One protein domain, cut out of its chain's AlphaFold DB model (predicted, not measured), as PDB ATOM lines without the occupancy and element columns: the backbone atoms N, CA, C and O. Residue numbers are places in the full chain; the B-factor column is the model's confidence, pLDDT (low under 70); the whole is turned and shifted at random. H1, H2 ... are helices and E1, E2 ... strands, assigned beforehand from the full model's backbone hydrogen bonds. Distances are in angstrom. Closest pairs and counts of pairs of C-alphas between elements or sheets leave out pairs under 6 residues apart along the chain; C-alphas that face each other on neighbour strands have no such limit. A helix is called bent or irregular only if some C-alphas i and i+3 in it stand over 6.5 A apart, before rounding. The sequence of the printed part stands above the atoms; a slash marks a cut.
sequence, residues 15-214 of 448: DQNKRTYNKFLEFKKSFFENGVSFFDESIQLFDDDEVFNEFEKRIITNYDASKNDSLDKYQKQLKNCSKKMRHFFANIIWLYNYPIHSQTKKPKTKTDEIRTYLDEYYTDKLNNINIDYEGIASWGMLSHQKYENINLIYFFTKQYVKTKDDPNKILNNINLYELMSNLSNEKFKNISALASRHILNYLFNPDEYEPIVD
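Overview. This is residues 15 to 214 of the 448 residues of the protein "DUF3883 domain-containing protein" of Arcobacter sp (UniProt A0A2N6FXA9). A rounded body of mostly crossed helices is built round the kinked helix H7, with the helical hairpin H4 and H5, H2 and H3 on one side of it and the short helices H8 and H9 and H10 on the other. H1 runs along the outside and its first residue makes one end of the longest axis, while H6 lies far out, touching no helix. The printed part has 200 residues, with ten named helices and one named strand in the order H1, E1, H2 to H10; the class is mostly helix. It is compact, with a radius of gyration of the C-alphas of 15.8 A and spans of 49 by 38 by 35 A.

Along the chain. H1, residues 15 to 33, begins at C-alpha 15 (-10.554, -1.702, 136.519) and is 25.4 A long. E1 is residues 40 to 44, H2 residues 50 to 61 and 15.5 A long, and H3 residues 70 to 77. H4, residues 83 to 97, is 20.6 A long; H5, residues 107 to 121, is 20.0 A long and irregular, with C-alphas 117 and 120 9.0 A apart. H6 is residues 124 to 128. H7, residues 142 to 163, is 27.3 A long and irregular, with C-alphas 144 and 147 8.6 A apart and a kink of 47 degrees near residue 149. H8 is residues 167 to 173, H9 residues 176 to 181, and H10 residues 195 to 204, ending at C-alpha 204 (-9.824, -11.778, 117.372).

Arrangement. H7 is the hub, touching five helices. It touches H10 at a steep tilt of 38 degrees, the closest C-alphas being those of Asn 149 and Ser 196, 5.5 A apart. With residues 149 to 154 it touches H4, closest at Ile 92 and Ile 150, C-alphas 6.5 A apart. With residues 148 to 155 it touches H9, about perpendicular at 86 degrees, closest at the C-alphas of Leu 152 and Leu 176, 6.5 A. H4 and H5 form a hairpin at a shallow tilt of 9 degrees, opposite ways, closest at the C-alphas of Arg 86 and Leu 118, 5.4 A. E1 pairs with no named strand. Every O i to N i+4 pair is within hydrogen-bond range in H3, H4, H8, H9 and H10; the counts are 14 of 15 in H1, 7 of 8 in H2, 9 of 11 in H5, 16 of 18 in H7 and 0 of 1 in H6, where 1 of 2 O i to N i+3 pairs is.

Size, cuts and confidence. The two C-alphas farthest apart, of Asp 15 and Asn 185, are 48.7 A apart. The printed part has no cut; the links H6 to H7 and H9 to H10 are long. Mean pLDDT of the printed part is 86.8, and residues 100 to 105, 125 to 144 and 213 are under 70.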
ATOM      1  N   ASP A  15     -11.448  -2.599 137.253       70.06
ATOM      2  CA  ASP A  15     -10.554  -1.702 136.519       70.06
ATOM      3  C   ASP A  15      -9.184  -2.336 136.245       70.06
ATOM      4  O   ASP A  15      -8.617  -2.096 135.176       70.06
ATOM      5  N   GLN A  16      -8.686  -3.219 137.118       71.50
ATOM      6  CA  GLN A  16      -7.551  -4.084 136.786       71.50
ATOM      7  C   GLN A  16      -7.877  -4.978 135.584       71.50
ATOM      8  O   GLN A  16      -7.079  -5.062 134.648       71.50
ATOM      9  N   ASN A  17      -9.082  -5.547 135.551       72.00
ATOM     10  CA  ASN A  17      -9.566  -6.345 134.427       72.00
ATOM     11  C   ASN A  17      -9.616  -5.538 133.119       72.00
ATOM     12  O   ASN A  17      -9.103  -5.978 132.087       72.00
ATOM     13  N   LYS A  18     -10.153  -4.310 133.160       74.75
ATOM     14  CA  LYS A  18     -10.118  -3.398 132.002       74.75
ATOM     15  C   LYS A  18      -8.687  -3.100 131.544       74.75
ATOM     16  O   LYS A  18      -8.465  -3.058 130.336       74.75
ATOM     17  N   ARG A  19      -7.727  -2.899 132.462       78.62
ATOM     18  CA  ARG A  19      -6.312  -2.644 132.120       78.62
ATOM     19  C   ARG A  19      -5.698  -3.816 131.350       78.62
ATOM     20  O   ARG A  19      -5.264  -3.602 130.219       78.62
ATOM     21  N   THR A  20      -5.748  -5.031 131.903       78.62
ATOM     22  CA  THR A  20      -5.226  -6.248 131.252       78.62
ATOM     23  C   THR A  20      -5.854  -6.440 129.862       78.62
ATOM     24  O   THR A  20      -5.159  -6.529 128.848       78.62
ATOM     25  N   TYR A  21      -7.187  -6.419 129.757       80.44
ATOM     26  CA  TYR A  21      -7.841  -6.633 128.463       80.44
ATOM     27  C   TYR A  21      -7.546  -5.521 127.435       80.44
ATOM     28  O   TYR A  21      -7.344  -5.801 126.252       80.44
ATOM     29  N   ASN A  22      -7.473  -4.255 127.856       84.00
ATOM     30  CA  ASN A  22      -7.113  -3.169 126.942       84.00
ATOM     31  C   ASN A  22      -5.670  -3.321 126.426       84.00
ATOM     32  O   ASN A  22      -5.442  -3.090 125.240       84.00
ATOM     33  N   LYS A  23      -4.721  -3.792 127.250       85.62
ATOM     34  CA  LYS A  23      -3.341  -4.068 126.816       85.62
ATOM     35  C   LYS A  23      -3.273  -5.171 125.750       85.62
ATOM     36  O   LYS A  23      -2.485  -5.076 124.809       85.62
ATOM     37  N   PHE A  24      -4.150  -6.171 125.845       86.44
ATOM     38  CA  PHE A  24      -4.322  -7.220 124.834       86.44
ATOM     39  C   PHE A  24      -4.837  -6.658 123.491       86.44
ATOM     40  O   PHE A  24      -4.332  -7.025 122.427       86.44
ATOM     41  N   LEU A  25      -5.772  -5.698 123.522       88.19
ATOM     42  CA  LEU A  25      -6.229  -4.985 122.319       88.19
ATOM     43  C   LEU A  25      -5.178  -4.026 121.736       88.19
ATOM     44  O   LEU A  25      -5.062  -3.931 120.514       88.19
ATOM     45  N   GLU A  26      -4.395  -3.336 122.568       90.69
ATOM     46  CA  GLU A  26      -3.269  -2.518 122.092       90.69
ATOM     47  C   GLU A  26      -2.251  -3.376 121.326       90.69
ATOM     48  O   GLU A  26      -1.800  -2.976 120.250       90.69
ATOM     49  N   PHE A  27      -1.947  -4.581 121.824       92.75
ATOM     50  CA  PHE A  27      -1.094  -5.539 121.121       92.75
ATOM     51  C   PHE A  27      -1.692  -5.960 119.771       92.75
ATOM     52  O   PHE A  27      -0.984  -5.922 118.765       92.75
ATOM     53  N   LYS A  28      -2.994  -6.294 119.710       93.88
ATOM     54  CA  LYS A  28      -3.687  -6.615 118.445       93.88
ATOM     55  C   LYS A  28      -3.494  -5.512 117.408       93.88
ATOM     56  O   LYS A  28      -3.079  -5.785 116.281       93.88
ATOM     57  N   LYS A  29      -3.760  -4.270 117.818       94.81
ATOM     58  CA  LYS A  29      -3.681  -3.095 116.954       94.81
ATOM     59  C   LYS A  29      -2.254  -2.829 116.479       94.81
ATOM     60  O   LYS A  29      -2.035  -2.600 115.295       94.81
ATOM     61  N   SER A  30      -1.281  -2.881 117.384       95.38
ATOM     62  CA  SER A  30       0.131  -2.650 117.066       95.38
ATOM     63  C   SER A  30       0.683  -3.737 116.132       95.38
ATOM     64  O   SER A  30       1.145  -3.439 115.030       95.38
ATOM     65  N   PHE A  31       0.547  -5.006 116.523       96.94
ATOM     66  CA  PHE A  31       1.158  -6.129 115.822       96.94
ATOM     67  C   PHE A  31       0.372  -6.543 114.571       96.94
ATOM     68  O   PHE A  31       0.912  -6.515 113.471       96.94
ATOM     69  N   PHE A  32      -0.910  -6.903 114.691       96.81
ATOM     70  CA  PHE A  32      -1.667  -7.529 113.594       96.81
ATOM     71  C   PHE A  32      -2.344  -6.543 112.628       96.81
ATOM     72  O   PHE A  32      -2.562  -6.889 111.458       96.81
ATOM     73  N   GLU A  33      -2.714  -5.351 113.099       94.69
ATOM     74  CA  GLU A  33      -3.426  -4.344 112.296       94.69
ATOM     75  C   GLU A  33      -2.444  -3.351 111.660       94.69
ATOM     76  O   GLU A  33      -2.379  -3.284 110.433       94.69
ATOM     77  N   ASN A  34      -1.633  -2.662 112.472       96.56
ATOM     78  CA  ASN A  34      -0.619  -1.701 112.022       96.56
ATOM     79  C   ASN A  34       0.650  -2.365 111.450       96.56
ATOM     80  O   ASN A  34       1.355  -1.728 110.674       96.56
ATOM     81  N   GLY A  35       0.967  -3.607 111.836       97.12
ATOM     82  CA  GLY A  35       2.158  -4.318 111.358       97.12
ATOM     83  C   GLY A  35       3.485  -3.851 111.962       97.12
ATOM     84  O   GLY A  35       4.527  -4.020 111.326       97.12
ATOM     85  N   VAL A  36       3.464  -3.269 113.167       97.19
ATOM     86  CA  VAL A  36       4.647  -2.730 113.863       97.19
ATOM     87  C   VAL A  36       4.978  -3.510 115.136       97.19
ATOM     88  O   VAL A  36       4.187  -4.316 115.627       97.19
ATOM     89  N   SER A  37       6.170  -3.291 115.693       95.19
ATOM     90  CA  SER A  37       6.535  -3.900 116.972       95.19
ATOM     91  C   SER A  37       5.824  -3.231 118.147       95.19
ATOM     92  O   SER A  37       6.005  -2.038 118.376       95.19
ATOM     93  N   PHE A  38       5.161  -4.025 118.995       92.25
ATOM     94  CA  PHE A  38       4.578  -3.550 120.259       92.25
ATOM     95  C   PHE A  38       5.599  -2.946 121.239       92.25
ATOM     96  O   PHE A  38       5.224  -2.244 122.174       92.25
ATOM     97  N   PHE A  39       6.894  -3.203 121.027       91.25
ATOM     98  CA  PHE A  39       7.986  -2.632 121.818       91.25
ATOM     99  C   PHE A  39       8.583  -1.360 121.203       91.25
ATOM    100  O   PHE A  39       9.246  -0.602 121.900       91.25
ATOM    101  N   ASP A  40       8.399  -1.128 119.905       91.56
ATOM    102  CA  ASP A  40       8.996   0.000 119.188       91.56
ATOM    103  C   ASP A  40       8.216   0.237 117.888       91.56
ATOM    104  O   ASP A  40       8.485  -0.384 116.859       91.56
ATOM    105  N   GLU A  41       7.234   1.141 117.943       91.12
ATOM    106  CA  GLU A  41       6.334   1.449 116.822       91.12
ATOM    107  C   GLU A  41       7.062   2.032 115.596       91.12
ATOM    108  O   GLU A  41       6.486   2.090 114.510       91.12
ATOM    109  N   SER A  42       8.337   2.433 115.730       93.50
ATOM    110  CA  SER A  42       9.165   2.839 114.584       93.50
ATOM    111  C   SER A  42       9.603   1.657 113.708       93.50
ATOM    112  O   SER A  42       9.999   1.856 112.560       93.50
ATOM    113  N   ILE A  43       9.512   0.424 114.221       96.12
ATOM    114  CA  ILE A  43       9.869  -0.799 113.503       96.12
ATOM    115  C   ILE A  43       8.629  -1.361 112.815       96.12
ATOM    116  O   ILE A  43       7.782  -1.993 113.452       96.12
ATOM    117  N   GLN A  44       8.576  -1.187 111.497       98.06
ATOM    118  CA  GLN A  44       7.726  -1.997 110.629       98.06
ATOM    119  C   GLN A  44       8.207  -3.456 110.664       98.06
ATOM    120  O   GLN A  44       9.412  -3.717 110.681       98.06
ATOM    121  N   LEU A  45       7.270  -4.402 110.732       98.12
ATOM    122  CA  LEU A  45       7.550  -5.842 110.722       98.12
ATOM    123  C   LEU A  45       7.053  -6.525 109.443       98.12
ATOM    124  O   LEU A  45       7.629  -7.538 109.056       98.12
ATOM    125  N   PHE A  46       5.990  -6.000 108.822       97.50
ATOM    126  CA  PHE A  46       5.260  -6.627 107.706       97.50
ATOM    127  C   PHE A  46       5.242  -5.782 106.419       97.50
ATOM    128  O   PHE A  46       4.397  -5.972 105.547       97.50
ATOM    129  N   ASP A  47       6.182  -4.849 106.309       95.44
ATOM    130  CA  ASP A  47       6.540  -4.114 105.092       95.44
ATOM    131  C   ASP A  47       7.202  -5.010 104.023       95.44
ATOM    132  O   ASP A  47       7.177  -4.679 102.839       95.44
ATOM    133  N   ASP A  48       7.738  -6.169 104.422       95.94
ATOM    134  CA  ASP A  48       8.249  -7.225 103.543       95.94
ATOM    135  C   ASP A  48       8.120  -8.628 104.190       95.94
ATOM    136  O   ASP A  48       7.485  -8.808 105.230       95.94
ATOM    137  N   ASP A  49       8.722  -9.641 103.554       96.88
ATOM    138  CA  ASP A  49       8.765 -11.029 104.035       96.88
ATOM    139  C   ASP A  49       9.993 -11.363 104.922       96.88
ATOM    140  O   ASP A  49      10.198 -12.533 105.263       96.88
ATOM    141  N   GLU A  50      10.831 -10.390 105.307       97.44
ATOM    142  CA  GLU A  50      12.102 -10.619 106.026       97.44
ATOM    143  C   GLU A  50      11.891 -11.426 107.312       97.44
ATOM    144  O   GLU A  50      12.521 -12.469 107.502       97.44
ATOM    145  N   VAL A  51      10.960 -10.990 108.169       98.12
ATOM    146  CA  VAL A  51      10.688 -11.636 109.463       98.12
ATOM    147  C   VAL A  51      10.124 -13.046 109.300       98.12
ATOM    148  O   VAL A  51      10.414 -13.931 110.107       98.12
ATOM    149  N   PHE A  52       9.363 -13.290 108.230       98.31
ATOM    150  CA  PHE A  52       8.817 -14.609 107.942       98.31
ATOM    151  C   PHE A  52       9.921 -15.572 107.490       98.31
ATOM    152  O   PHE A  52       9.980 -16.694 108.000       98.31
ATOM    153  N   ASN A  53      10.825 -15.109 106.624       97.88
ATOM    154  CA  ASN A  53      11.957 -15.880 106.109       97.88
ATOM    155  C   ASN A  53      13.042 -16.137 107.178       97.88
ATOM    156  O   ASN A  53      13.568 -17.250 107.268       97.88
ATOM    157  N   GLU A  54      13.383 -15.138 108.006       98.00
ATOM    158  CA  GLU A  54      14.317 -15.306 109.133       98.00
ATOM    159  C   GLU A  54      13.767 -16.311 110.162       98.00
ATOM    160  O   GLU A  54      14.528 -17.148 110.653       98.00
ATOM    161  N   PHE A  55      12.461 -16.282 110.461       98.38
ATOM    162  CA  PHE A  55      11.842 -17.219 111.406       98.38
ATOM    163  C   PHE A  55      11.893 -18.666 110.909       98.38
ATOM    164  O   PHE A  55      12.393 -19.527 111.632       98.38
ATOM    165  N   GLU A  56      11.431 -18.958 109.688       98.12
ATOM    166  CA  GLU A  56      11.412 -20.337 109.165       98.12
ATOM    167  C   GLU A  56      12.822 -20.928 109.143       98.12
ATOM    168  O   GLU A  56      13.061 -21.996 109.713       98.12
ATOM    169  N   LYS A  57      13.786 -20.161 108.619       97.25
ATOM    170  CA  LYS A  57      15.200 -20.537 108.570       97.25
ATOM    171  C   LYS A  57      15.793 -20.832 109.952       97.25
ATOM    172  O   LYS A  57      16.538 -21.801 110.093       97.25
ATOM    173  N   ARG A  58      15.516 -20.001 110.964       96.06
ATOM    174  CA  ARG A  58      16.175 -20.080 112.287       96.06
ATOM    175  C   ARG A  58      15.485 -20.996 113.281       96.06
ATOM    176  O   ARG A  58      16.177 -21.610 114.087       96.06
ATOM    177  N   ILE A  59      14.157 -21.042 113.247       96.81
ATOM    178  CA  ILE A  59      13.327 -21.690 114.265       96.81
ATOM    179  C   ILE A  59      12.886 -23.086 113.814       96.81
ATOM    180  O   ILE A  59      12.934 -24.008 114.626       96.81
ATOM    181  N   ILE A  60      12.513 -23.249 112.536       96.31
ATOM    182  CA  ILE A  60      11.918 -24.487 111.997       96.31
ATOM    183  C   ILE A  60      12.959 -25.328 111.239       96.31
ATOM    184  O   ILE A  60      13.145 -26.505 111.547       96.31
ATOM    185  N   THR A  61      13.677 -24.739 110.276       95.94
ATOM    186  CA  THR A  61      14.731 -25.439 109.516       95.94
ATOM    187  C   THR A  61      15.970 -25.692 110.380       95.94
ATOM    188  O   THR A  61      16.507 -26.793 110.379       95.94
ATOM    189  N   ASN A  62      16.399 -24.705 111.175       93.50
ATOM    190  CA  ASN A  62      17.482 -24.833 112.159       93.50
ATOM    191  C   ASN A  62      16.929 -25.103 113.577       93.50
ATOM    192  O   ASN A  62      17.248 -24.399 114.538       93.50
ATOM    193  N   TYR A  63      16.049 -26.098 113.708       93.00
ATOM    194  CA  TYR A  63      15.460 -26.501 114.989       93.00
ATOM    195  C   TYR A  63      16.520 -27.053 115.961       93.00
ATOM    196  O   TYR A  63      17.289 -27.952 115.622       93.00
ATOM    197  N   ASP A  64      16.554 -26.546 117.197       90.75
ATOM    198  CA  ASP A  64      17.461 -27.063 118.224       90.75
ATOM    199  C   ASP A  64      16.830 -28.241 118.993       90.75
ATOM    200  O   ASP A  64      16.109 -28.076 119.981       90.75
ATOM    201  N   ALA A  65      17.134 -29.459 118.543       88.31
ATOM    202  CA  ALA A  65      16.669 -30.715 119.137       88.31
ATOM    203  C   ALA A  65      17.398 -31.133 120.441       88.31
ATOM    204  O   ALA A  65      17.197 -32.250 120.922       88.31
ATOM    205  N   SER A  66      18.249 -30.283 121.034       88.50
ATOM    206  CA  SER A  66      18.985 -30.617 122.270       88.50
ATOM    207  C   SER A  66      18.082 -30.715 123.513       88.50
ATOM    208  O   SER A  66      16.873 -30.483 123.458       88.50
ATOM    209  N   LYS A  67      18.674 -31.036 124.670       87.62
ATOM    210  CA  LYS A  67      17.989 -31.060 125.978       87.62
ATOM    211  C   LYS A  67      18.084 -29.735 126.758       87.62
ATOM    212  O   LYS A  67      17.695 -29.708 127.920       87.62
ATOM    213  N   ASN A  68      18.607 -28.670 126.146       88.25
ATOM    214  CA  ASN A  68      18.726 -27.345 126.768       88.25
ATOM    215  C   ASN A  68      17.342 -26.697 126.977       88.25
ATOM    216  O   ASN A  68      16.367 -27.122 126.344       88.25
ATOM    217  N   ASP A  69      17.250 -25.653 127.809       88.06
ATOM    218  CA  ASP A  69      15.981 -24.933 127.969       88.06
ATOM    219  C   ASP A  69      15.576 -24.188 126.683       88.06
ATOM    220  O   ASP A  69      16.405 -23.829 125.841       88.06
ATOM    221  N   SER A  70      14.275 -23.921 126.556       87.44
ATOM    222  CA  SER A  70      13.703 -23.034 125.543       87.44
ATOM    223  C   SER A  70      14.455 -21.706 125.374       87.44
ATOM    224  O   SER A  70      14.668 -21.277 124.241       87.44
ATOM    225  N   LEU A  71      14.882 -21.076 126.473       89.75
ATOM    226  CA  LEU A  71      15.542 -19.775 126.475       89.75
ATOM    227  C   LEU A  71      16.911 -19.842 125.789       89.75
ATOM    228  O   LEU A  71      17.155 -19.086 124.849       89.75
ATOM    229  N   ASP A  72      17.752 -20.804 126.185       90.19
ATOM    230  CA  ASP A  72      19.082 -21.026 125.602       90.19
ATOM    231  C   ASP A  72      18.994 -21.330 124.100       90.19
ATOM    232  O   ASP A  72      19.763 -20.800 123.292       90.19
ATOM    233  N   LYS A  73      18.036 -22.188 123.720       93.75
ATOM    234  CA  LYS A  73      17.795 -22.594 122.329       93.75
ATOM    235  C   LYS A  73      17.438 -21.399 121.457       93.75
ATOM    236  O   LYS A  73      18.108 -21.150 120.454       93.75
ATOM    237  N   TYR A  74      16.430 -20.631 121.860       95.19
ATOM    238  CA  TYR A  74      15.988 -19.475 121.093       95.19
ATOM    239  C   TYR A  74      17.037 -18.360 121.082       95.19
ATOM    240  O   TYR A  74      17.291 -17.801 120.019       95.19
ATOM    241  N   GLN A  75      17.734 -18.086 122.192       93.25
ATOM    242  CA  GLN A  75      18.828 -17.105 122.205       93.25
ATOM    243  C   GLN A  75      19.957 -17.498 121.230       93.25
ATOM    244  O   GLN A  75      20.482 -16.651 120.505       93.25
ATOM    245  N   LYS A  76      20.284 -18.793 121.138       94.06
ATOM    246  CA  LYS A  76      21.241 -19.341 120.163       94.06
ATOM    247  C   LYS A  76      20.737 -19.233 118.715       94.06
ATOM    248  O   LYS A  76      21.518 -18.850 117.847       94.06
ATOM    249  N   GLN A  77      19.465 -19.533 118.439       95.00
ATOM    250  CA  GLN A  77      18.863 -19.441 117.094       95.00
ATOM    251  C   GLN A  77      18.725 -17.981 116.604       95.00
ATOM    252  O   GLN A  77      18.949 -17.685 115.425       95.00
ATOM    253  N   LEU A  78      18.415 -17.051 117.514       95.62
ATOM    254  CA  LEU A  78      18.297 -15.607 117.263       95.62
ATOM    255  C   LEU A  78      19.650 -14.876 117.230       95.62
ATOM    256  O   LEU A  78      19.697 -13.679 116.931       95.62
ATOM    257  N   LYS A  79      20.765 -15.563 117.505       92.94
ATOM    258  CA  LYS A  79      22.095 -14.956 117.442       92.94
ATOM    259  C   LYS A  79      22.350 -14.383 116.044       92.94
ATOM    260  O   LYS A  79      22.216 -15.078 115.034       92.94
ATOM    261  N   ASN A  80      22.716 -13.105 115.994       89.94
ATOM    262  CA  ASN A  80      22.934 -12.345 114.763       89.94
ATOM    263  C   ASN A  80      21.721 -12.388 113.791       89.94
ATOM    264  O   ASN A  80      21.910 -12.559 112.586       89.94
ATOM    265  N   CYS A  81      20.480 -12.317 114.294       93.62
ATOM    266  CA  CYS A  81      19.304 -11.937 113.488       93.62
ATOM    267  C   CYS A  81      19.065 -10.422 113.534       93.62
ATOM    268  O   CYS A  81      19.606  -9.743 114.410       93.62
ATOM    269  N   SER A  82      18.300  -9.895 112.577       95.12
ATOM    270  CA  SER A  82      18.051  -8.452 112.470       95.12
ATOM    271  C   SER A  82      17.267  -7.895 113.669       95.12
ATOM    272  O   SER A  82      16.542  -8.623 114.354       95.12
ATOM    273  N   LYS A  83      17.318  -6.570 113.884       95.75
ATOM    274  CA  LYS A  83      16.427  -5.885 114.841       95.75
ATOM    275  C   LYS A  83      14.951  -6.215 114.561       95.75
ATOM    276  O   LYS A  83      14.192  -6.466 115.495       95.75
ATOM    277  N   LYS A  84      14.560  -6.274 113.283       97.12
ATOM    278  CA  LYS A  84      13.206  -6.610 112.817       97.12
ATOM    279  C   LYS A  84      12.787  -8.004 113.300       97.12
ATOM    280  O   LYS A  84      11.764  -8.146 113.966       97.12
ATOM    281  N   MET A  85      13.633  -9.012 113.073       97.38
ATOM    282  CA  MET A  85      13.415 -10.395 113.505       97.38
ATOM    283  C   MET A  85      13.414 -10.545 115.036       97.38
ATOM    284  O   MET A  85      12.545 -11.227 115.585       97.38
ATOM    285  N   ARG A  86      14.333  -9.876 115.747       96.75
ATOM    286  CA  ARG A  86      14.361  -9.832 117.224       96.75
ATOM    287  C   ARG A  86      13.040  -9.321 117.792       96.75
ATOM    288  O   ARG A  86      12.444  -9.961 118.658       96.75
ATOM    289  N   HIS A  87      12.558  -8.201 117.263       96.75
ATOM    290  CA  HIS A  87      11.294  -7.604 117.672       96.75
ATOM    291  C   HIS A  87      10.084  -8.467 117.281       96.75
ATOM    292  O   HIS A  87       9.193  -8.644 118.112       96.75
ATOM    293  N   PHE A  88      10.051  -9.055 116.082       98.19
ATOM    294  CA  PHE A  88       8.999  -9.992 115.666       98.19
ATOM    295  C   PHE A  88       8.899 -11.201 116.610       98.19
ATOM    296  O   PHE A  88       7.823 -11.485 117.141       98.19
ATOM    297  N   PHE A  89      10.025 -11.858 116.908       97.75
ATOM    298  CA  PHE A  89      10.048 -12.992 117.831       97.75
ATOM    299  C   PHE A  89       9.631 -12.587 119.254       97.75
ATOM    300  O   PHE A  89       8.843 -13.285 119.889       97.75
ATOM    301  N   ALA A  90      10.078 -11.423 119.739       95.38
ATOM    302  CA  ALA A  90       9.653 -10.896 121.034       95.38
ATOM    303  C   ALA A  90       8.133 -10.641 121.110       95.38
ATOM    304  O   ALA A  90       7.542 -10.855 122.166       95.38
ATOM    305  N   ASN A  91       7.479 -10.238 120.011       95.69
ATOM    306  CA  ASN A  91       6.019 -10.067 119.960       95.69
ATOM    307  C   ASN A  91       5.286 -11.421 120.037       95.69
ATOM    308  O   ASN A  91       4.313 -11.547 120.779       95.69
ATOM    309  N   ILE A  92       5.794 -12.461 119.364       96.44
ATOM    310  CA  ILE A  92       5.271 -13.835 119.491       96.44
ATOM    311  C   ILE A  92       5.432 -14.348 120.933       96.44
ATOM    312  O   ILE A  92       4.498 -14.914 121.504       96.44
ATOM    313  N   ILE A  93       6.591 -14.111 121.554       93.06
ATOM    314  CA  ILE A  93       6.852 -14.477 122.954       93.06
ATOM    315  C   ILE A  93       5.968 -13.691 123.926       93.06
ATOM    316  O   ILE A  93       5.547 -14.256 124.938       93.06
ATOM    317  N   TRP A  94       5.671 -12.420 123.642       91.38
ATOM    318  CA  TRP A  94       4.712 -11.637 124.416       91.38
ATOM    319  C   TRP A  94       3.338 -12.298 124.357       91.38
ATOM    320  O   TRP A  94       2.810 -12.651 125.405       91.38
ATOM    321  N   LEU A  95       2.812 -12.591 123.164       91.00
ATOM    322  CA  LEU A  95       1.505 -13.241 123.013       91.00
ATOM    323  C   LEU A  95       1.450 -14.657 123.617       91.00
ATOM    324  O   LEU A  95       0.400 -15.076 124.094       91.00
ATOM    325  N   TYR A  96       2.572 -15.380 123.655       89.38
ATOM    326  CA  TYR A  96       2.682 -16.660 124.363       89.38
ATOM    327  C   TYR A  96       2.696 -16.497 125.899       89.38
ATOM    328  O   TYR A  96       2.055 -17.271 126.606       89.38
ATOM    329  N   ASN A  97       3.422 -15.507 126.439       84.50
ATOM    330  CA  ASN A  97       3.563 -15.289 127.888       84.50
ATOM    331  C   ASN A  97       2.441 -14.426 128.507       84.50
ATOM    332  O   ASN A  97       2.277 -14.428 129.734       84.50
ATOM    333  N   TYR A  98       1.696 -13.662 127.704       81.50
ATOM    334  CA  TYR A  98       0.658 -12.748 128.185       81.50
ATOM    335  C   TYR A  98      -0.531 -13.471 128.831       81.50
ATOM    336  O   TYR A  98      -0.869 -13.102 129.952       81.50
ATOM    337  N   PRO A  99      -1.112 -14.543 128.252       72.25
ATOM    338  CA  PRO A  99      -2.316 -15.207 128.771       72.25
ATOM    339  C   PRO A  99      -2.131 -16.026 130.052       72.25
ATOM    340  O   PRO A  99      -2.986 -16.829 130.382       72.25
ATOM    341  N   ILE A 100      -1.016 -15.867 130.759       69.50
ATOM    342  CA  ILE A 100      -0.654 -16.663 131.931       69.50
ATOM    343  C   ILE A 100      -0.970 -15.910 133.233       69.50
ATOM    344  O   ILE A 100      -0.373 -14.866 133.502       69.50
ATOM    345  N   HIS A 101      -1.824 -16.484 134.077       63.00
ATOM    346  CA  HIS A 101      -1.964 -16.148 135.501       63.00
ATOM    347  C   HIS A 101      -0.632 -16.363 136.253       63.00
ATOM    348  O   HIS A 101       0.019 -17.398 136.069       63.00
ATOM    349  N   SER A 102      -0.163 -15.411 137.070       57.31
ATOM    350  CA  SER A 102       1.268 -15.397 137.459       57.31
ATOM    351  C   SER A 102       1.683 -16.291 138.631       57.31
ATOM    352  O   SER A 102       2.885 -16.422 138.880       57.31
ATOM    353  N   GLN A 103       0.741 -16.966 139.301       52.84
ATOM    354  CA  GLN A 103       1.035 -17.915 140.389       52.84
ATOM    355  C   GLN A 103       2.096 -18.970 140.008       52.84
ATOM    356  O   GLN A 103       2.915 -19.345 140.845       52.84
ATOM    357  N   THR A 104       2.133 -19.409 138.744       55.84
ATOM    358  CA  THR A 104       3.123 -20.376 138.229       55.84
ATOM    359  C   THR A 104       4.351 -19.728 137.582       55.84
ATOM    360  O   THR A 104       5.423 -20.335 137.561       55.84
ATOM    361  N   LYS A 105       4.245 -18.490 137.075       65.88
ATOM    362  CA  LYS A 105       5.361 -17.740 136.473       65.88
ATOM    363  C   LYS A 105       5.240 -16.245 136.751       65.88
ATOM    364  O   LYS A 105       4.452 -15.534 136.125       65.88
ATOM    365  N   LYS A 106       6.102 -15.769 137.652       72.25
ATOM    366  CA  LYS A 106       6.178 -14.368 138.091       72.25
ATOM    367  C   LYS A 106       6.365 -13.426 136.887       72.25
ATOM    368  O   LYS A 106       7.142 -13.768 135.991       72.25
ATOM    369  N   PRO A 107       5.761 -12.220 136.869       75.38
ATOM    370  CA  PRO A 107       5.819 -11.330 135.703       75.38
ATOM    371  C   PRO A 107       7.241 -10.945 135.316       75.38
ATOM    372  O   PRO A 107       7.578 -10.975 134.139       75.38
ATOM    373  N   LYS A 108       8.114 -10.731 136.314       79.88
ATOM    374  CA  LYS A 108       9.550 -10.529 136.099       79.88
ATOM    375  C   LYS A 108      10.161 -11.610 135.196       79.88
ATOM    376  O   LYS A 108      10.861 -11.266 134.261       79.88
ATOM    377  N   THR A 109       9.847 -12.891 135.396       80.94
ATOM    378  CA  THR A 109      10.355 -13.990 134.554       80.94
ATOM    379  C   THR A 109       9.819 -13.930 133.117       80.94
ATOM    380  O   THR A 109      10.485 -14.391 132.195       80.94
ATOM    381  N   LYS A 110       8.628 -13.357 132.896       82.44
ATOM    382  CA  LYS A 110       8.087 -13.112 131.549       82.44
ATOM    383  C   LYS A 110       8.789 -11.921 130.871       82.44
ATOM    384  O   LYS A 110       9.180 -12.029 129.711       82.44
ATOM    385  N   THR A 111       8.980 -10.816 131.597       84.31
ATOM    386  CA  THR A 111       9.704  -9.622 131.124       84.31
ATOM    387  C   THR A 111      11.183  -9.932 130.862       84.31
ATOM    388  O   THR A 111      11.714  -9.525 129.833       84.31
ATOM    389  N   ASP A 112      11.832 -10.715 131.729       86.06
ATOM    390  CA  ASP A 112      13.219 -11.167 131.566       86.06
ATOM    391  C   ASP A 112      13.378 -12.077 130.325       86.06
ATOM    392  O   ASP A 112      14.359 -11.931 129.601       86.06
ATOM    393  N   GLU A 113      12.406 -12.950 129.999       88.69
ATOM    394  CA  GLU A 113      12.407 -13.689 128.716       88.69
ATOM    395  C   GLU A 113      12.364 -12.737 127.509       88.69
ATOM    396  O   GLU A 113      13.200 -12.844 126.612       88.69
ATOM    397  N   ILE A 114      11.421 -11.786 127.486       90.25
ATOM    398  CA  ILE A 114      11.302 -10.791 126.403       90.25
ATOM    399  C   ILE A 114      12.595  -9.989 126.252       90.25
ATOM    400  O   ILE A 114      13.080  -9.805 125.135       90.25
ATOM    401  N   ARG A 115      13.182  -9.557 127.371       90.12
ATOM    402  CA  ARG A 115      14.458  -8.843 127.409       90.12
ATOM    403  C   ARG A 115      15.597  -9.675 126.825       90.12
ATOM    404  O   ARG A 115      16.350  -9.142 126.019       90.12
ATOM    405  N   THR A 116      15.714 -10.959 127.164       91.12
ATOM    406  CA  THR A 116      16.738 -11.844 126.580       91.12
ATOM    407  C   THR A 116      16.548 -12.046 125.074       91.12
ATOM    408  O   THR A 116      17.534 -12.145 124.344       91.12
ATOM    409  N   TYR A 117      15.308 -12.072 124.577       93.19
ATOM    410  CA  TYR A 117      15.071 -12.187 123.136       93.19
ATOM    411  C   TYR A 117      15.281 -10.877 122.375       93.19
ATOM    412  O   TYR A 117      15.782 -10.950 121.256       93.19
ATOM    413  N   LEU A 118      14.968  -9.714 122.959       93.00
ATOM    414  CA  LEU A 118      15.281  -8.391 122.391       93.00
ATOM    415  C   LEU A 118      16.779  -8.053 122.467       93.00
ATOM    416  O   LEU A 118      17.294  -7.414 121.551       93.00
ATOM    417  N   ASP A 119      17.483  -8.544 123.490       91.88
ATOM    418  CA  ASP A 119      18.946  -8.485 123.616       91.88
ATOM    419  C   ASP A 119      19.448  -7.024 123.599       91.88
ATOM    420  O   ASP A 119      18.924  -6.194 124.346       91.88
ATOM    421  N   GLU A 120      20.401  -6.670 122.733       90.19
ATOM    422  CA  GLU A 120      20.893  -5.292 122.546       90.19
ATOM    423  C   GLU A 120      19.816  -4.262 122.140       90.19
ATOM    424  O   GLU A 120      20.044  -3.058 122.261       90.19
ATOM    425  N   TYR A 121      18.635  -4.704 121.687       90.50
ATOM    426  CA  TYR A 121      17.522  -3.824 121.312       90.50
ATOM    427  C   TYR A 121      16.549  -3.537 122.468       90.50
ATOM    428  O   TYR A 121      15.611  -2.754 122.302       90.50
ATOM    429  N   TYR A 122      16.764  -4.123 123.651       86.19
ATOM    430  CA  TYR A 122      16.013  -3.749 124.847       86.19
ATOM    431  C   TYR A 122      16.464  -2.374 125.367       86.19
ATOM    432  O   TYR A 122      17.653  -2.136 125.563       86.19
ATOM    433  N   THR A 123      15.520  -1.471 125.652       81.38
ATOM    434  CA  THR A 123      15.815  -0.140 126.218       81.38
ATOM    435  C   THR A 123      14.989   0.124 127.473       81.38
ATOM    436  O   THR A 123      13.907  -0.434 127.632       81.38
ATOM    437  N   ASP A 124      15.433   1.025 128.352       72.25
ATOM    438  CA  ASP A 124      14.710   1.309 129.603       72.25
ATOM    439  C   ASP A 124      13.306   1.903 129.409       72.25
ATOM    440  O   ASP A 124      12.469   1.826 130.308       72.25
ATOM    441  N   LYS A 125      12.997   2.429 128.218       68.19
ATOM    442  CA  LYS A 125      11.630   2.835 127.848       68.19
ATOM    443  C   LYS A 125      10.663   1.642 127.813       68.19
ATOM    444  O   LYS A 125       9.471   1.817 128.052       68.19
ATOM    445  N   LEU A 126      11.178   0.434 127.568       69.25
ATOM    446  CA  LEU A 126      10.407  -0.811 127.526       69.25
ATOM    447  C   LEU A 126      10.046  -1.336 128.922       69.25
ATOM    448  O   LEU A 126       9.153  -2.169 129.029       69.25
ATOM    449  N   ASN A 127      10.654  -0.808 129.994       65.06
ATOM    450  CA  ASN A 127      10.315  -1.176 131.376       65.06
ATOM    451  C   ASN A 127       8.848  -0.846 131.738       65.06
ATOM    452  O   ASN A 127       8.323  -1.384 132.709       65.06
ATOM    453  N   ASN A 128       8.174   0.003 130.949       58.22
ATOM    454  CA  ASN A 128       6.742   0.300 131.068       58.22
ATOM    455  C   ASN A 128       5.842  -0.694 130.299       58.22
ATOM    456  O   ASN A 128       4.632  -0.706 130.505       58.22
ATOM    457  N   ILE A 129       6.413  -1.540 129.437       63.97
ATOM    458  CA  ILE A 129       5.719  -2.589 128.666       63.97
ATOM    459  C   ILE A 129       5.847  -3.925 129.417       63.97
ATOM    460  O   ILE A 129       6.181  -4.968 128.853       63.97
ATOM    461  N   ASN A 130       5.608  -3.887 130.730       62.38
ATOM    462  CA  ASN A 130       5.523  -5.103 131.531       62.38
ATOM    463  C   ASN A 130       4.359  -5.967 131.043       62.38
ATOM    464  O   ASN A 130       3.309  -5.458 130.653       62.38
ATOM    465  N   ILE A 131       4.532  -7.286 131.125       68.94
ATOM    466  CA  ILE A 131       3.374  -8.177 131.159       68.94
ATOM    467  C   ILE A 131       2.738  -8.035 132.544       68.94
ATOM    468  O   ILE A 131       3.446  -8.079 133.552       68.94
ATOM    469  N   ASP A 132       1.419  -7.864 132.578       66.88
ATOM    470  CA  ASP A 132       0.640  -7.707 133.803       66.88
ATOM    471  C   ASP A 132       0.828  -8.871 134.791       66.88
ATOM    472  O   ASP A 132       1.204  -9.995 134.422       66.88
ATOM    473  N   TYR A 133       0.550  -8.588 136.071       60.66
ATOM    474  CA  TYR A 133       0.562  -9.613 137.116       60.66
ATOM    475  C   TYR A 133      -0.466 -10.704 136.826       60.66
ATOM    476  O   TYR A 133      -0.107 -11.873 136.902       60.66
ATOM    477  N   GLU A 134      -1.663 -10.346 136.359       63.22
ATOM    478  CA  GLU A 134      -2.581 -11.327 135.782       63.22
ATOM    479  C   GLU A 134      -2.663 -11.213 134.269       63.22
ATOM    480  O   GLU A 134      -3.021 -10.175 133.708       63.22
ATOM    481  N   GLY A 135      -2.327 -12.331 133.625       67.69
ATOM    482  CA  GLY A 135      -2.706 -12.609 132.254       67.69
ATOM    483  C   GLY A 135      -4.189 -12.938 132.137       67.69
ATOM    484  O   GLY A 135      -4.867 -13.200 133.124       67.69
ATOM    485  N   ILE A 136      -4.687 -12.974 130.904       69.94
ATOM    486  CA  ILE A 136      -6.120 -13.166 130.632       69.94
ATOM    487  C   ILE A 136      -6.673 -14.565 130.979       69.94
ATOM    488  O   ILE A 136      -7.892 -14.729 130.999       69.94
ATOM    489  N   ALA A 137      -5.809 -15.566 131.210       66.06
ATOM    490  CA  ALA A 137      -6.191 -16.975 131.307       66.06
ATOM    491  C   ALA A 137      -5.307 -17.821 132.258       66.06
ATOM    492  O   ALA A 137      -4.309 -17.380 132.832       66.06
ATOM    493  N   SER A 138      -5.680 -19.094 132.408       58.19
ATOM    494  CA  SER A 138      -4.966 -20.125 133.167       58.19
ATOM    495  C   SER A 138      -3.844 -20.779 132.348       58.19
ATOM    496  O   SER A 138      -4.003 -21.022 131.154       58.19
ATOM    497  N   TRP A 139      -2.737 -21.157 133.001       60.25
ATOM    498  CA  TRP A 139      -1.534 -21.700 132.342       60.25
ATOM    499  C   TRP A 139      -1.777 -22.983 131.504       60.25
ATOM    500  O   TRP A 139      -1.201 -23.126 130.424       60.25
ATOM    501  N   GLY A 140      -2.630 -23.907 131.966       60.34
ATOM    502  CA  GLY A 140      -3.007 -25.123 131.225       60.34
ATOM    503  C   GLY A 140      -1.806 -25.955 130.739       60.34
ATOM    504  O   GLY A 140      -0.832 -26.150 131.463       60.34
ATOM    505  N   MET A 141      -1.841 -26.425 129.487       58.91
ATOM    506  CA  MET A 141      -0.748 -27.213 128.886       58.91
ATOM    507  C   MET A 141       0.396 -26.386 128.257       58.91
ATOM    508  O   MET A 141       1.343 -26.986 127.742       58.91
ATOM    509  N   LEU A 142       0.355 -25.042 128.293       64.75
ATOM    510  CA  LEU A 142       1.282 -24.165 127.542       64.75
ATOM    511  C   LEU A 142       2.768 -24.515 127.755       64.75
ATOM    512  O   LEU A 142       3.518 -24.623 126.783       64.75
ATOM    513  N   SER A 143       3.172 -24.776 129.006       63.12
ATOM    514  CA  SER A 143       4.538 -25.188 129.401       63.12
ATOM    515  C   SER A 143       5.124 -26.301 128.545       63.12
ATOM    516  O   SER A 143       6.304 -26.264 128.205       63.12
ATOM    517  N   HIS A 144       4.322 -27.316 128.233       69.50
ATOM    518  CA  HIS A 144       4.804 -28.580 127.677       69.50
ATOM    519  C   HIS A 144       4.901 -28.565 126.145       69.50
ATOM    520  O   HIS A 144       5.361 -29.539 125.551       69.50
ATOM    521  N   GLN A 145       4.465 -27.468 125.520       84.12
ATOM    522  CA  GLN A 145       4.301 -27.312 124.073       84.12
ATOM    523  C   GLN A 145       4.765 -25.917 123.600       84.12
ATOM    524  O   GLN A 145       4.212 -25.358 122.651       84.12
ATOM    525  N   LYS A 146       5.732 -25.288 124.291       88.38
ATOM    526  CA  LYS A 146       6.172 -23.904 124.008       88.38
ATOM    527  C   LYS A 146       6.603 -23.711 122.546       88.38
ATOM    528  O   LYS A 146       6.247 -22.702 121.947       88.38
ATOM    529  N   TYR A 147       7.296 -24.691 121.962       92.56
ATOM    530  CA  TYR A 147       7.744 -24.657 120.564       92.56
ATOM    531  C   TYR A 147       6.573 -24.731 119.578       92.56
ATOM    532  O   TYR A 147       6.451 -23.891 118.687       92.56
ATOM    533  N   GLU A 148       5.664 -25.681 119.783       92.81
ATOM    534  CA  GLU A 148       4.483 -25.878 118.947       92.81
ATOM    535  C   GLU A 148       3.518 -24.677 119.024       92.81
ATOM    536  O   GLU A 148       3.006 -24.232 117.999       92.81
ATOM    537  N   ASN A 149       3.336 -24.071 120.205       92.00
ATOM    538  CA  ASN A 149       2.521 -22.859 120.367       92.00
ATOM    539  C   ASN A 149       3.156 -21.620 119.707       92.00
ATOM    540  O   ASN A 149       2.451 -20.844 119.064       92.00
ATOM    541  N   ILE A 150       4.478 -21.439 119.818       95.06
ATOM    542  CA  ILE A 150       5.210 -20.352 119.141       95.06
ATOM    543  C   ILE A 150       5.085 -20.477 117.616       95.06
ATOM    544  O   ILE A 150       4.823 -19.484 116.936       95.06
ATOM    545  N   ASN A 151       5.184 -21.696 117.078       96.44
ATOM    546  CA  ASN A 151       5.036 -21.933 115.644       96.44
ATOM    547  C   ASN A 151       3.577 -21.795 115.166       96.44
ATOM    548  O   ASN A 151       3.355 -21.301 114.063       96.44
ATOM    549  N   LEU A 152       2.571 -22.144 115.980       96.12
ATOM    550  CA  LEU A 152       1.168 -21.872 115.634       96.12
ATOM    551  C   LEU A 152       0.900 -20.361 115.529       96.12
ATOM    552  O   LEU A 152       0.315 -19.914 114.541       96.12
ATOM    553  N   ILE A 153       1.370 -19.574 116.506       96.94
ATOM    554  CA  ILE A 153       1.265 -18.106 116.470       96.94
ATOM    555  C   ILE A 153       1.972 -17.553 115.227       96.94
ATOM    556  O   ILE A 153       1.423 -16.679 114.554       96.94
ATOM    557  N   TYR A 154       3.147 -18.085 114.878       98.25
ATOM    558  CA  TYR A 154       3.861 -17.720 113.654       98.25
ATOM    559  C   TYR A 154       3.026 -17.951 112.384       98.25
ATOM    560  O   TYR A 154       2.810 -17.004 111.623       98.25
ATOM    561  N   PHE A 155       2.527 -19.172 112.151       98.06
ATOM    562  CA  PHE A 155       1.789 -19.487 110.920       98.06
ATOM    563  C   PHE A 155       0.464 -18.732 110.831       98.06
ATOM    564  O   PHE A 155       0.139 -18.214 109.762       98.06
ATOM    565  N   PHE A 156      -0.247 -18.577 111.954       98.19
ATOM    566  CA  PHE A 156      -1.416 -17.703 112.022       98.19
ATOM    567  C   PHE A 156      -1.059 -16.271 111.616       98.19
ATOM    568  O   PHE A 156      -1.726 -15.694 110.761       98.19
ATOM    569  N   THR A 157       0.021 -15.713 112.173       98.19
ATOM    570  CA  THR A 157       0.466 -14.348 111.856       98.19
ATOM    571  C   THR A 157       0.786 -14.213 110.371       98.19
ATOM    572  O   THR A 157       0.247 -13.324 109.716       98.19
ATOM    573  N   LYS A 158       1.583 -15.127 109.804       98.00
ATOM    574  CA  LYS A 158       1.949 -15.122 108.379       98.00
ATOM    575  C   LYS A 158       0.728 -15.197 107.462       98.00
ATOM    576  O   LYS A 158       0.663 -14.467 106.475       98.00
ATOM    577  N   GLN A 159      -0.251 -16.040 107.788       97.44
ATOM    578  CA  GLN A 159      -1.461 -16.187 106.983       97.44
ATOM    579  C   GLN A 159      -2.413 -14.992 107.145       97.44
ATOM    580  O   GLN A 159      -2.868 -14.446 106.139       97.44
ATOM    581  N   TYR A 160      -2.676 -14.534 108.372       97.62
ATOM    582  CA  TYR A 160      -3.558 -13.393 108.638       97.62
ATOM    583  C   TYR A 160      -3.008 -12.086 108.059       97.62
ATOM    584  O   TYR A 160      -3.743 -11.339 107.424       97.62
ATOM    585  N   VAL A 161      -1.705 -11.826 108.199       95.75
ATOM    586  CA  VAL A 161      -1.061 -10.630 107.632       95.75
ATOM    587  C   VAL A 161      -1.193 -10.592 106.108       95.75
ATOM    588  O   VAL A 161      -1.522  -9.539 105.565       95.75
ATOM    589  N   LYS A 162      -0.999 -11.730 105.426       94.81
ATOM    590  CA  LYS A 162      -1.037 -11.815 103.956       94.81
ATOM    591  C   LYS A 162      -2.438 -11.876 103.347       94.81
ATOM    592  O   LYS A 162      -2.595 -11.486 102.196       94.81
ATOM    593  N   THR A 163      -3.431 -12.391 104.072       95.19
ATOM    594  CA  THR A 163      -4.789 -12.610 103.531       95.19
ATOM    595  C   THR A 163      -5.844 -11.670 104.101       95.19
ATOM    596  O   THR A 163      -6.787 -11.337 103.389       95.19
ATOM    597  N   LYS A 164      -5.709 -11.270 105.376       93.25
ATOM    598  CA  LYS A 164      -6.750 -10.608 106.189       93.25
ATOM    599  C   LYS A 164      -8.112 -11.339 106.141       93.25
ATOM    600  O   LYS A 164      -9.157 -10.720 106.322       93.25
ATOM    601  N   ASP A 165      -8.081 -12.651 105.886       93.56
ATOM    602  CA  ASP A 165      -9.230 -13.565 105.901       93.56
ATOM    603  C   ASP A 165      -9.690 -13.837 107.348       93.56
ATOM    604  O   ASP A 165      -9.015 -13.450 108.307       93.56
ATOM    605  N   ASP A 166     -10.839 -14.495 107.514       92.06
ATOM    606  CA  ASP A 166     -11.426 -14.749 108.835       92.06
ATOM    607  C   ASP A 166     -10.444 -15.489 109.780       92.06
ATOM    608  O   ASP A 166      -9.972 -16.583 109.447       92.06
ATOM    609  N   PRO A 167     -10.147 -14.945 110.979       92.00
ATOM    610  CA  PRO A 167      -9.210 -15.546 111.927       92.00
ATOM    611  C   PRO A 167      -9.551 -16.981 112.343       92.00
ATOM    612  O   PRO A 167      -8.638 -17.795 112.501       92.00
ATOM    613  N   ASN A 168     -10.834 -17.325 112.495       88.81
ATOM    614  CA  ASN A 168     -11.243 -18.663 112.925       88.81
ATOM    615  C   ASN A 168     -11.013 -19.698 111.811       88.81
ATOM    616  O   ASN A 168     -10.390 -20.737 112.029       88.81
ATOM    617  N   LYS A 169     -11.419 -19.366 110.584       90.00
ATOM    618  CA  LYS A 169     -11.137 -20.107 109.350       90.00
ATOM    619  C   LYS A 169      -9.635 -20.265 109.104       90.00
ATOM    620  O   LYS A 169      -9.208 -21.354 108.728       90.00
ATOM    621  N   ILE A 170      -8.822 -19.231 109.337       94.62
ATOM    622  CA  ILE A 170      -7.354 -19.340 109.277       94.62
ATOM    623  C   ILE A 170      -6.871 -20.382 110.289       94.62
ATOM    624  O   ILE A 170      -6.230 -21.353 109.895       94.62
ATOM    625  N   LEU A 171      -7.223 -20.233 111.571       92.06
ATOM    626  CA  LEU A 171      -6.809 -21.161 112.628       92.06
ATOM    627  C   LEU A 171      -7.198 -22.608 112.303       92.06
ATOM    628  O   LEU A 171      -6.364 -23.511 112.405       92.06
ATOM    629  N   ASN A 172      -8.444 -22.845 111.902       87.44
ATOM    630  CA  ASN A 172      -8.975 -24.182 111.624       87.44
ATOM    631  C   ASN A 172      -8.287 -24.870 110.433       87.44
ATOM    632  O   ASN A 172      -8.196 -26.093 110.424       87.44
ATOM    633  N   ASN A 173      -7.728 -24.104 109.490       91.31
ATOM    634  CA  ASN A 173      -6.968 -24.631 108.353       91.31
ATOM    635  C   ASN A 173      -5.463 -24.845 108.638       91.31
ATOM    636  O   ASN A 173      -4.769 -25.436 107.811       91.31
ATOM    637  N   ILE A 174      -4.927 -24.397 109.782       93.25
ATOM    638  CA  ILE A 174      -3.502 -24.568 110.115       93.25
ATOM    639  C   ILE A 174      -3.223 -26.001 110.599       93.25
ATOM    640  O   ILE A 174      -3.383 -26.329 111.779       93.25
ATOM    641  N   ASN A 175      -2.739 -26.839 109.675       93.06
ATOM    642  CA  ASN A 175      -2.089 -28.117 109.966       93.06
ATOM    643  C   ASN A 175      -0.602 -27.888 110.295       93.06
ATOM    644  O   ASN A 175       0.258 -27.878 109.413       93.06
ATOM    645  N   LEU A 176      -0.297 -27.684 111.579       94.00
ATOM    646  CA  LEU A 176       1.048 -27.311 112.030       94.00
ATOM    647  C   LEU A 176       2.129 -28.344 111.653       94.00
ATOM    648  O   LEU A 176       3.244 -27.961 111.305       94.00
ATOM    649  N   TYR A 177       1.798 -29.638 111.694       93.81
ATOM    650  CA  TYR A 177       2.728 -30.720 111.359       93.81
ATOM    651  C   TYR A 177       3.179 -30.650 109.895       93.81
ATOM    652  O   TYR A 177       4.374 -30.625 109.611       93.81
ATOM    653  N   GLU A 178       2.217 -30.549 108.977       95.19
ATOM    654  CA  GLU A 178       2.459 -30.461 107.534       95.19
ATOM    655  C   GLU A 178       3.240 -29.193 107.167       95.19
ATOM    656  O   GLU A 178       4.259 -29.272 106.483       95.19
ATOM    657  N   LEU A 179       2.825 -28.033 107.690       96.44
ATOM    658  CA  LEU A 179       3.503 -26.758 107.440       96.44
ATOM    659  C   LEU A 179       4.968 -26.771 107.900       96.44
ATOM    660  O   LEU A 179       5.830 -26.235 107.209       96.44
ATOM    661  N   MET A 180       5.270 -27.403 109.038       96.12
ATOM    662  CA  MET A 180       6.639 -27.492 109.547       96.12
ATOM    663  C   MET A 180       7.478 -28.548 108.816       96.12
ATOM    664  O   MET A 180       8.634 -28.275 108.489       96.12
ATOM    665  N   SER A 181       6.922 -29.726 108.511       95.25
ATOM    666  CA  SER A 181       7.635 -30.770 107.756       95.25
ATOM    667  C   SER A 181       7.884 -30.397 106.288       95.25
ATOM    668  O   SER A 181       8.860 -30.863 105.707       95.25
ATOM    669  N   ASN A 182       7.095 -29.489 105.708       96.19
ATOM    670  CA  ASN A 182       7.380 -28.897 104.394       96.19
ATOM    671  C   ASN A 182       8.585 -27.924 104.400       96.19
ATOM    672  O   ASN A 182       9.063 -27.540 103.334       96.19
ATOM    673  N   LEU A 183       9.090 -27.527 105.578       96.06
ATOM    674  CA  LEU A 183      10.199 -26.573 105.755       96.06
ATOM    675  C   LEU A 183      11.449 -27.185 106.414       96.06
ATOM    676  O   LEU A 183      12.489 -26.522 106.514       96.06
ATOM    677  N   SER A 184      11.356 -28.416 106.921       94.75
ATOM    678  CA  SER A 184      12.426 -29.068 107.674       94.75
ATOM    679  C   SER A 184      12.253 -30.586 107.709       94.75
ATOM    680  O   SER A 184      11.151 -31.090 107.913       94.75
ATOM    681  N   ASN A 185      13.363 -31.320 107.595       91.31
ATOM    682  CA  ASN A 185      13.395 -32.792 107.651       91.31
ATOM    683  C   ASN A 185      13.247 -33.359 109.083       91.31
ATOM    684  O   ASN A 185      13.435 -34.556 109.307       91.31
ATOM    685  N   GLU A 186      12.972 -32.497 110.061       91.88
ATOM    686  CA  GLU A 186      12.882 -32.838 111.476       91.88
ATOM    687  C   GLU A 186      11.600 -33.597 111.842       91.88
ATOM    688  O   GLU A 186      10.526 -33.420 111.260       91.88
ATOM    689  N   LYS A 187      11.707 -34.461 112.859       88.62
ATOM    690  CA  LYS A 187      10.610 -35.342 113.291       88.62
ATOM    691  C   LYS A 187       9.693 -34.646 114.294       88.62
ATOM    692  O   LYS A 187       9.683 -34.965 115.484       88.62
ATOM    693  N   PHE A 188       8.921 -33.685 113.799       89.94
ATOM    694  CA  PHE A 188       7.917 -32.981 114.591       89.94
ATOM    695  C   PHE A 188       6.772 -33.901 115.039       89.94
ATOM    696  O   PHE A 188       6.464 -34.913 114.408       89.94
ATOM    697  N   LYS A 189       6.125 -33.534 116.146       86.31
ATOM    698  CA  LYS A 189       4.918 -34.204 116.641       86.31
ATOM    699  C   LYS A 189       3.697 -33.664 115.897       86.31
ATOM    700  O   LYS A 189       3.595 -32.458 115.689       86.31
ATOM    701  N   ASN A 190       2.738 -34.529 115.580       86.94
ATOM    702  CA  ASN A 190       1.422 -34.078 115.138       86.94
ATOM    703  C   ASN A 190       0.586 -33.664 116.363       86.94
ATOM    704  O   ASN A 190       0.152 -34.521 117.133       86.94
ATOM    705  N   ILE A 191       0.428 -32.353 116.574       82.88
ATOM    706  CA  ILE A 191      -0.354 -31.758 117.668       82.88
ATOM    707  C   ILE A 191      -1.216 -30.627 117.096       82.88
ATOM    708  O   ILE A 191      -0.694 -29.632 116.598       82.88
ATOM    709  N   SER A 192      -2.537 -30.768 117.205       74.25
ATOM    710  CA  SER A 192      -3.540 -29.775 116.784       74.25
ATOM    711  C   SER A 192      -4.175 -29.024 117.964       74.25
ATOM    712  O   SER A 192      -4.467 -27.828 117.856       74.25
ATOM    713  N   ALA A 193      -4.347 -29.711 119.100       78.94
ATOM    714  CA  ALA A 193      -4.806 -29.152 120.368       78.94
ATOM    715  C   ALA A 193      -3.673 -28.348 121.035       78.94
ATOM    716  O   ALA A 193      -2.822 -28.897 121.738       78.94
ATOM    717  N   LEU A 194      -3.653 -27.040 120.768       85.12
ATOM    718  CA  LEU A 194      -2.660 -26.084 121.256       85.12
ATOM    719  C   LEU A 194      -3.370 -24.868 121.856       85.12
ATOM    720  O   LEU A 194      -4.174 -24.224 121.188       85.12
ATOM    721  N   ALA A 195      -3.030 -24.516 123.093       82.31
ATOM    722  CA  ALA A 195      -3.610 -23.391 123.833       82.31
ATOM    723  C   ALA A 195      -3.569 -22.043 123.076       82.31
ATOM    724  O   ALA A 195      -4.506 -21.249 123.160       82.31
ATOM    725  N   SER A 196      -2.523 -21.801 122.281       87.75
ATOM    726  CA  SER A 196      -2.393 -20.617 121.411       87.75
ATOM    727  C   SER A 196      -3.517 -20.463 120.377       87.75
ATOM    728  O   SER A 196      -3.871 -19.330 120.054       87.75
ATOM    729  N   ARG A 197      -4.140 -21.559 119.915       89.38
ATOM    730  CA  ARG A 197      -5.328 -21.536 119.036       89.38
ATOM    731  C   ARG A 197      -6.473 -20.767 119.694       89.38
ATOM    732  O   ARG A 197      -7.069 -19.880 119.090       89.38
ATOM    733  N   HIS A 198      -6.715 -21.080 120.960       86.19
ATOM    734  CA  HIS A 198      -7.762 -20.476 121.767       86.19
ATOM    735  C   HIS A 198      -7.449 -19.010 122.113       86.19
ATOM    736  O   HIS A 198      -8.308 -18.144 121.978       86.19
ATOM    737  N   ILE A 199      -6.195 -18.714 122.474       87.50
ATOM    738  CA  ILE A 199      -5.704 -17.346 122.728       87.50
ATOM    739  C   ILE A 199      -5.939 -16.437 121.510       87.50
ATOM    740  O   ILE A 199      -6.356 -15.291 121.665       87.50
ATOM    741  N   LEU A 200      -5.697 -16.951 120.300       91.31
ATOM    742  CA  LEU A 200      -5.917 -16.223 119.049       91.31
ATOM    743  C   LEU A 200      -7.412 -16.071 118.727       91.31
ATOM    744  O   LEU A 200      -7.837 -14.965 118.404       91.31
ATOM    745  N   ASN A 201      -8.223 -17.123 118.892       89.19
ATOM    746  CA  ASN A 201      -9.685 -17.026 118.774       89.19
ATOM    747  C   ASN A 201     -10.259 -15.918 119.678       89.19
ATOM    748  O   ASN A 201     -11.018 -15.076 119.203       89.19
ATOM    749  N   TYR A 202      -9.832 -15.855 120.943       87.00
ATOM    750  CA  TYR A 202     -10.255 -14.822 121.890       87.00
ATOM    751  C   TYR A 202      -9.722 -13.416 121.546       87.00
ATOM    752  O   TYR A 202     -10.471 -12.446 121.613       87.00
ATOM    753  N   LEU A 203      -8.462 -13.273 121.108       88.69
ATOM    754  CA  LEU A 203      -7.899 -11.981 120.670       88.69
ATOM    755  C   LEU A 203      -8.666 -11.373 119.484       88.69
ATOM    756  O   LEU A 203      -8.811 -10.148 119.365       88.69
ATOM    757  N   PHE A 204      -9.132 -12.224 118.571       90.88
ATOM    758  CA  PHE A 204      -9.824 -11.778 117.372       90.88
ATOM    759  C   PHE A 204     -11.330 -11.612 117.577       90.88
ATOM    760  O   PHE A 204     -11.828 -10.531 117.249       90.88
ATOM    761  N   ASN A 205     -11.993 -12.596 118.196       87.00
ATOM    762  CA  ASN A 205     -13.446 -12.679 118.377       87.00
ATOM    763  C   ASN A 205     -13.836 -12.764 119.883       87.00
ATOM    764  O   ASN A 205     -14.425 -13.759 120.316       87.00
ATOM    765  N   PRO A 206     -13.533 -11.730 120.697       79.50
ATOM    766  CA  PRO A 206     -13.648 -11.738 122.167       79.50
ATOM    767  C   PRO A 206     -15.083 -11.736 122.718       79.50
ATOM    768  O   PRO A 206     -15.272 -11.901 123.919       79.50
ATOM    769  N   ASP A 207     -16.088 -11.497 121.872       76.31
ATOM    770  CA  ASP A 207     -17.500 -11.638 122.242       76.31
ATOM    771  C   ASP A 207     -18.022 -13.062 121.966       76.31
ATOM    772  O   ASP A 207     -18.934 -13.522 122.652       76.31
ATOM    773  N   GLU A 208     -17.438 -13.782 120.995       81.75
ATOM    774  CA  GLU A 208     -17.793 -15.179 120.699       81.75
ATOM    775  C   GLU A 208     -17.096 -16.171 121.640       81.75
ATOM    776  O   GLU A 208     -17.692 -17.181 122.015       81.75
ATOM    777  N   TYR A 209     -15.853 -15.877 122.026       82.44
ATOM    778  CA  TYR A 209     -15.009 -16.719 122.873       82.44
ATOM    779  C   TYR A 209     -14.816 -16.113 124.271       82.44
ATOM    780  O   TYR A 209     -14.724 -14.903 124.433       82.44
ATOM    781  N   GLU A 210     -14.680 -16.968 125.281       78.50
ATOM    782  CA  GLU A 210     -14.126 -16.626 126.602       78.50
ATOM    783  C   GLU A 210     -12.625 -16.955 126.630       78.50
ATOM    784  O   GLU A 210     -12.205 -17.762 125.808       78.50
ATOM    785  N   PRO A 211     -11.802 -16.435 127.561       74.69
ATOM    786  CA  PRO A 211     -10.372 -16.757 127.634       74.69
ATOM    787  C   PRO A 211     -10.082 -18.072 128.389       74.69
ATOM    788  O   PRO A 211      -9.138 -18.172 129.175       74.69
ATOM    789  N   ILE A 212     -10.888 -19.111 128.166       74.62
ATOM    790  CA  ILE A 212     -10.740 -20.418 128.821       74.62
ATOM    791  C   ILE A 212      -9.623 -21.195 128.129       74.62
ATOM    792  O   ILE A 212      -9.863 -21.949 127.196       74.62
ATOM    793  N   VAL A 213      -8.375 -21.031 128.561       67.12
ATOM    794  CA  VAL A 213      -7.242 -21.702 127.898       67.12
ATOM    795  C   VAL A 213      -7.062 -23.162 128.339       67.12
ATOM    796  O   VAL A 213      -6.627 -23.981 127.528       67.12
ATOM    797  N   ASP A 214      -7.413 -23.510 129.580       73.94
ATOM    798  CA  ASP A 214      -7.228 -24.865 130.117       73.94
ATOM    799  C   ASP A 214      -8.151 -25.921 129.481       73.94
ATOM    800  O   ASP A 214      -9.345 -25.696 129.281       73.94
TER     801      ASP A 214